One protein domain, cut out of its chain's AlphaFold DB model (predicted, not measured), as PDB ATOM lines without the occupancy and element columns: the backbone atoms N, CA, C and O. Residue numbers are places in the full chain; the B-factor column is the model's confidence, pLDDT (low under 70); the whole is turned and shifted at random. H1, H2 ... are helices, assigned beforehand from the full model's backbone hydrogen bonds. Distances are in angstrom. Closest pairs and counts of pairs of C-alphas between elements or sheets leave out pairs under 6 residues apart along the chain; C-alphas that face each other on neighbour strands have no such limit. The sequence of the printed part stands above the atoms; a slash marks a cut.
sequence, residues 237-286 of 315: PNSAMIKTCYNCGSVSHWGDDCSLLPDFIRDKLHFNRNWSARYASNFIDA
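This is residues 237 to 286 of the 315 residues of an uncharacterized protein of Hortaea werneckii (UniProt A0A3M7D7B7). The model shows little regular structure: a flat, folded-back chain whose longest helix, H1, sits at one end of the long axis. Residues 237 to 262 make a long winding stretch out to H1, and the chain then folds back through the shorter H2. The printed part has 50 residues, with two named helices, H1 then H2, and no named strand; the class is all helix, though named elements hold only 11 residues. It is compact, with a radius of gyration of the C-alphas of 11.2 A, and spans 33 by 21 by 11 A.

Start at H1, residues 263 to 269, where 2 of 3 O i to N i+4 pairs are within hydrogen-bond range. H2, residues 277 to 280, is too short for such a pair. H1 and H2 are apart, joined by a short link of 7 residues.

Find C-alpha 263 at (-51.458, -61.681, 16.595); from there H1 runs 9.8 A to C-alpha 269. H2 runs 5.0 A, ending at C-alpha 280 at (-44.327, -42.535, 7.618).

The C-alphas farthest apart, of Ala 240 and Phe 264, are 33.2 A apart; those of Pro 237 and Ala 286 are 7.7 A apart. The printed part has no cut. Residues 270, 271 and 286 have pLDDT under 70.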
ATOM      1  N   PRO A 237     -35.583 -37.063   3.072       87.69
ATOM      2  CA  PRO A 237     -35.261 -38.095   2.098       87.69
ATOM      3  C   PRO A 237     -34.974 -39.419   2.814       87.69
ATOM      4  O   PRO A 237     -34.176 -39.481   3.751       87.69
ATOM      5  N   ASN A 238     -35.588 -40.511   2.347       84.00
ATOM      6  CA  ASN A 238     -35.488 -41.841   2.964       84.00
ATOM      7  C   ASN A 238     -34.038 -42.372   3.096       84.00
ATOM      8  O   ASN A 238     -33.785 -43.279   3.885       84.00
ATOM      9  N   SER A 239     -33.082 -41.819   2.344       83.56
ATOM     10  CA  SER A 239     -31.645 -42.115   2.439       83.56
ATOM     11  C   SER A 239     -30.924 -41.418   3.603       83.56
ATOM     12  O   SER A 239     -29.872 -41.899   4.019       83.56
ATOM     13  N   ALA A 240     -31.463 -40.314   4.133       86.25
ATOM     14  CA  ALA A 240     -30.869 -39.557   5.238       86.25
ATOM     15  C   ALA A 240     -31.235 -40.110   6.626       86.25
ATOM     16  O   ALA A 240     -30.679 -39.662   7.627       86.25
ATOM     17  N   MET A 241     -32.143 -41.091   6.705       84.12
ATOM     18  CA  MET A 241     -32.542 -41.716   7.965       84.12
ATOM     19  C   MET A 241     -32.259 -43.220   7.993       84.12
ATOM     20  O   MET A 241     -32.499 -43.946   7.028       84.12
ATOM     21  N   ILE A 242     -31.823 -43.711   9.151       84.50
ATOM     22  CA  ILE A 242     -31.722 -45.144   9.427       84.50
ATOM     23  C   ILE A 242     -32.990 -45.556  10.174       84.50
ATOM     24  O   ILE A 242     -33.142 -45.257  11.355       84.50
ATOM     25  N   LYS A 243     -33.901 -46.252   9.489       87.62
ATOM     26  CA  LYS A 243     -35.066 -46.888  10.121       87.62
ATOM     27  C   LYS A 243     -34.771 -48.348  10.447       87.62
ATOM     28  O   LYS A 243     -34.196 -49.065   9.630       87.62
ATOM     29  N   THR A 244     -35.206 -48.793  11.620       92.56
ATOM     30  CA  THR A 244     -35.173 -50.195  12.045       92.56
ATOM     31  C   THR A 244     -36.511 -50.573  12.672       92.56
ATOM     32  O   THR A 244     -37.159 -49.783  13.356       92.56
ATOM     33  N   CYS A 245     -36.947 -51.804  12.430       93.50
ATOM     34  CA  CYS A 245     -38.146 -52.366  13.027       93.50
ATOM     35  C   CYS A 245     -37.938 -52.605  14.531       93.50
ATOM     36  O   CYS A 245     -37.056 -53.380  14.910       93.50
ATOM     37  N   TYR A 246     -38.791 -52.023  15.384       91.94
ATOM     38  CA  TYR A 246     -38.702 -52.173  16.845       91.94
ATOM     39  C   TYR A 246     -38.855 -53.626  17.336       91.94
ATOM     40  O   TYR A 246     -38.428 -53.946  18.440       91.94
ATOM     41  N   ASN A 247     -39.462 -54.509  16.532       92.56
ATOM     42  CA  ASN A 247     -39.742 -55.900  16.902       92.56
ATOM     43  C   ASN A 247     -38.622 -56.880  16.495       92.56
ATOM     44  O   ASN A 247     -38.385 -57.863  17.188       92.56
ATOM     45  N   CYS A 248     -37.930 -56.641  15.371       93.94
ATOM     46  CA  CYS A 248     -36.942 -57.591  14.828       93.94
ATOM     47  C   CYS A 248     -35.614 -56.972  14.352       93.94
ATOM     48  O   CYS A 248     -34.771 -57.683  13.809       93.94
ATOM     49  N   GLY A 249     -35.426 -55.656  14.494       93.00
ATOM     50  CA  GLY A 249     -34.207 -54.945  14.092       93.00
ATOM     51  C   GLY A 249     -33.983 -54.814  12.579       93.00
ATOM     52  O   GLY A 249     -32.980 -54.241  12.160       93.00
ATOM     53  N   SER A 250     -34.888 -55.322  11.737       92.44
ATOM     54  CA  SER A 250     -34.748 -55.230  10.279       92.44
ATOM     55  C   SER A 250     -34.889 -53.794   9.769       92.44
ATOM     56  O   SER A 250     -35.786 -53.072  10.195       92.44
ATOM     57  N   VAL A 251     -34.061 -53.404   8.798       91.06
ATOM     58  CA  VAL A 251     -34.135 -52.098   8.111       91.06
ATOM     59  C   VAL A 251     -35.177 -52.046   6.980       91.06
ATOM     60  O   VAL A 251     -35.369 -51.003   6.357       91.06
ATOM     61  N   SER A 252     -35.827 -53.172   6.655       89.19
ATOM     62  CA  SER A 252     -36.680 -53.284   5.460       89.19
ATOM     63  C   SER A 252     -38.114 -52.781   5.639       89.19
ATOM     64  O   SER A 252     -38.765 -52.465   4.647       89.19
ATOM     65  N   HIS A 253     -38.609 -52.718   6.873       90.75
ATOM     66  CA  HIS A 253     -40.002 -52.417   7.195       90.75
ATOM     67  C   HIS A 253     -40.103 -51.627   8.500       90.75
ATOM     68  O   HIS A 253     -39.193 -51.659   9.333       90.75
ATOM     69  N   TRP A 254     -41.224 -50.935   8.680       91.81
ATOM     70  CA  TRP A 254     -41.550 -50.281   9.940       91.81
ATOM     71  C   TRP A 254     -42.125 -51.281  10.940       91.81
ATOM     72  O   TRP A 254     -42.569 -52.363  10.560       91.81
ATOM     73  N   GLY A 255     -42.095 -50.944  12.228       92.00
ATOM     74  CA  GLY A 255     -42.444 -51.888  13.287       92.00
ATOM     75  C   GLY A 255     -43.862 -52.458  13.187       92.00
ATOM     76  O   GLY A 255     -44.019 -53.667  13.329       92.00
ATOM     77  N   ASP A 256     -44.858 -51.640  12.842       90.31
ATOM     78  CA  ASP A 256     -46.265 -52.057  12.716       90.31
ATOM     79  C   ASP A 256     -46.536 -52.863  11.429       90.31
ATOM     80  O   ASP A 256     -47.555 -53.549  11.321       90.31
ATOM     81  N   ASP A 257     -45.606 -52.821  10.466       90.31
ATOM     82  CA  ASP A 257     -45.611 -53.644   9.249       90.31
ATOM     83  C   ASP A 257     -44.843 -54.971   9.442       90.31
ATOM     84  O   ASP A 257     -44.655 -55.741   8.497       90.31
ATOM     85  N   CYS A 258     -44.344 -55.252  10.652       92.12
ATOM     86  CA  CYS A 258     -43.519 -56.423  10.913       92.12
ATOM     87  C   CYS A 258     -44.333 -57.722  10.901       92.12
ATOM     88  O   CYS A 258     -45.180 -57.967  11.758       92.12
ATOM     89  N   SER A 259     -43.988 -58.622   9.980       91.19
ATOM     90  CA  SER A 259     -44.591 -59.957   9.856       91.19
ATOM     91  C   SER A 259     -44.340 -60.884  11.052       91.19
ATOM     92  O   SER A 259     -44.987 -61.922  11.158       91.19
ATOM     93  N   LEU A 260     -43.418 -60.520  11.951       92.00
ATOM     94  CA  LEU A 260     -43.114 -61.242  13.191       92.00
ATOM     95  C   LEU A 260     -43.859 -60.674  14.413       92.00
ATOM     96  O   LEU A 260     -43.557 -61.066  15.540       92.00
ATOM     97  N   LEU A 261     -44.788 -59.728  14.228       89.06
ATOM     98  CA  LEU A 261     -45.645 -59.259  15.315       89.06
ATOM     99  C   LEU A 261     -46.615 -60.367  15.758       89.06
ATOM    100  O   LEU A 261     -47.318 -60.927  14.913       89.06
ATOM    101  N   PRO A 262     -46.719 -60.651  17.070       88.25
ATOM    102  CA  PRO A 262     -47.750 -61.533  17.600       88.25
ATOM    103  C   PRO A 262     -49.159 -61.044  17.248       88.25
ATOM    104  O   PRO A 262     -49.432 -59.842  17.287       88.25
ATOM    105  N   ASP A 263     -50.076 -61.981  16.994       85.25
ATOM    106  CA  ASP A 263     -51.458 -61.681  16.595       85.25
ATOM    107  C   ASP A 263     -52.149 -60.703  17.564       85.25
ATOM    108  O   ASP A 263     -52.725 -59.711  17.131       85.25
ATOM    109  N   PHE A 264     -51.973 -60.889  18.879       82.88
ATOM    110  CA  PHE A 264     -52.558 -60.020  19.912       82.88
ATOM    111  C   PHE A 264     -52.023 -58.574  19.922       82.88
ATOM    112  O   PHE A 264     -52.642 -57.703  20.537       82.88
ATOM    113  N   ILE A 265     -50.865 -58.313  19.302       83.62
ATOM    114  CA  ILE A 265     -50.350 -56.953  19.083       83.62
ATOM    115  C   ILE A 265     -50.904 -56.416  17.768       83.62
ATOM    116  O   ILE A 265     -51.428 -55.307  17.747       83.62
ATOM    117  N   ARG A 266     -50.872 -57.219  16.695       79.31
ATOM    118  CA  ARG A 266     -51.446 -56.852  15.392       79.31
ATOM    119  C   ARG A 266     -52.916 -56.437  15.515       79.31
ATOM    120  O   ARG A 266     -53.303 -55.435  14.923       79.31
ATOM    121  N   ASP A 267     -53.683 -57.124  16.359       75.12
ATOM    122  CA  ASP A 267     -55.090 -56.817  16.625       75.12
ATOM    123  C   ASP A 267     -55.319 -55.489  17.363       75.12
ATOM    124  O   ASP A 267     -56.368 -54.874  17.207       75.12
ATOM    125  N   LYS A 268     -54.320 -54.994  18.107       74.69
ATOM    126  CA  LYS A 268     -54.339 -53.660  18.734       74.69
ATOM    127  C   LYS A 268     -53.736 -52.563  17.858       74.69
ATOM    128  O   LYS A 268     -53.926 -51.385  18.142       74.69
ATOM    129  N   LEU A 269     -52.994 -52.933  16.816       73.56
ATOM    130  CA  LEU A 269     -52.396 -51.991  15.875       73.56
ATOM    131  C   LEU A 269     -53.335 -51.623  14.725       73.56
ATOM    132  O   LEU A 269     -53.056 -50.637  14.057       73.56
ATOM    133  N   HIS A 270     -54.445 -52.343  14.495       66.56
ATOM    134  CA  HIS A 270     -55.384 -52.033  13.398       66.56
ATOM    135  C   HIS A 270     -55.819 -50.564  13.383       66.56
ATOM    136  O   HIS A 270     -55.795 -49.944  12.324       66.56
ATOM    137  N   PHE A 271     -56.107 -49.995  14.556       66.62
ATOM    138  CA  PHE A 271     -56.490 -48.592  14.713       66.62
ATOM    139  C   PHE A 271     -55.310 -47.634  14.929       66.62
ATOM    140  O   PHE A 271     -55.474 -46.428  14.801       66.62
ATOM    141  N   ASN A 272     -54.108 -48.132  15.238       74.81
ATOM    142  CA  ASN A 272     -52.963 -47.332  15.681       74.81
ATOM    143  C   ASN A 272     -51.675 -47.736  14.939       74.81
ATOM    144  O   ASN A 272     -50.748 -48.281  15.532       74.81
ATOM    145  N   ARG A 273     -51.627 -47.458  13.630       80.88
ATOM    146  CA  ARG A 273     -50.515 -47.804  12.720       80.88
ATOM    147  C   ARG A 273     -49.467 -46.689  12.589       80.88
ATOM    148  O   ARG A 273     -49.090 -46.318  11.476       80.88
ATOM    149  N   ASN A 274     -49.030 -46.101  13.699       80.38
ATOM    150  CA  ASN A 274     -48.137 -44.933  13.672       80.38
ATOM    151  C   ASN A 274     -46.704 -45.243  13.237       80.38
ATOM    152  O   ASN A 274     -46.044 -44.400  12.639       80.38
ATOM    153  N   TRP A 275     -46.226 -46.452  13.500       87.69
ATOM    154  CA  TRP A 275     -44.934 -46.937  13.041       87.69
ATOM    155  C   TRP A 275     -45.151 -47.875  11.854       87.69
ATOM    156  O   TRP A 275     -44.655 -49.000  11.846       87.69
ATOM    157  N   SER A 276     -45.911 -47.406  10.859       88.25
ATOM    158  CA  SER A 276     -46.155 -48.074   9.575       88.25
ATOM    159  C   SER A 276     -45.649 -47.234   8.404       88.25
ATOM    160  O   SER A 276     -45.561 -46.006   8.489       88.25
ATOM    161  N   ALA A 277     -45.395 -47.878   7.266       89.06
ATOM    162  CA  ALA A 277     -45.021 -47.214   6.024       89.06
ATOM    163  C   ALA A 277     -46.070 -46.188   5.560       89.06
ATOM    164  O   ALA A 277     -45.689 -45.134   5.056       89.06
ATOM    165  N   ARG A 278     -47.369 -46.473   5.771       85.38
ATOM    166  CA  ARG A 278     -48.488 -45.583   5.403       85.38
ATOM    167  C   ARG A 278     -48.485 -44.286   6.213       85.38
ATOM    168  O   ARG A 278     -48.794 -43.239   5.660       85.38
ATOM    169  N   TYR A 279     -48.154 -44.339   7.503       84.50
ATOM    170  CA  TYR A 279     -48.047 -43.123   8.315       84.50
ATOM    171  C   TYR A 279     -46.742 -42.373   8.014       84.50
ATOM    172  O   TYR A 279     -46.722 -41.151   7.878       84.50
ATOM    173  N   ALA A 280     -45.646 -43.111   7.838       87.69
ATOM    174  CA  ALA A 280     -44.327 -42.535   7.618       87.69
ATOM    175  C   ALA A 280     -44.188 -41.780   6.276       87.69
ATOM    176  O   ALA A 280     -43.424 -40.819   6.204       87.69
ATOM    177  N   SER A 281     -44.960 -42.129   5.234       86.50
ATOM    178  CA  SER A 281     -44.989 -41.392   3.952       86.50
ATOM    179  C   SER A 281     -45.492 -39.943   4.052       86.50
ATOM    180  O   SER A 281     -45.296 -39.154   3.121       86.50
ATOM    181  N   ASN A 282     -46.101 -39.561   5.178       84.75
ATOM    182  CA  ASN A 282     -46.467 -38.171   5.452       84.75
ATOM    183  C   ASN A 282     -45.225 -37.300   5.729       84.75
ATOM    184  O   ASN A 282     -45.249 -36.107   5.454       84.75
ATOM    185  N   PHE A 283     -44.128 -37.904   6.202       85.62
ATOM    186  CA  PHE A 283     -42.914 -37.211   6.663       85.62
ATOM    187  C   PHE A 283     -41.658 -37.549   5.843       85.62
ATOM    188  O   PHE A 283     -40.603 -36.959   6.061       85.62
ATOM    189  N   ILE A 284     -41.740 -38.530   4.940       87.44
ATOM    190  CA  ILE A 284     -40.588 -39.102   4.233       87.44
ATOM    191  C   ILE A 284     -40.874 -39.154   2.738       87.44
ATOM    192  O   ILE A 284     -41.943 -39.609   2.321       87.44
ATOM    193  N   ASP A 285     -39.896 -38.741   1.936       83.44
ATOM    194  CA  ASP A 285     -40.000 -38.799   0.482       83.44
ATOM    195  C   ASP A 285     -39.869 -40.223  -0.059       83.44
ATOM    196  O   ASP A 285     -39.049 -41.029   0.390       83.44
ATOM    197  N   ALA A 286     -40.675 -40.526  -1.077       66.25
ATOM    198  CA  ALA A 286     -40.792 -41.856  -1.669       66.25
ATOM    199  C   ALA A 286     -39.623 -42.241  -2.605       66.25
ATOM    200  O   ALA A 286     -39.683 -43.275  -3.273       66.25
TER     201      ALA A 286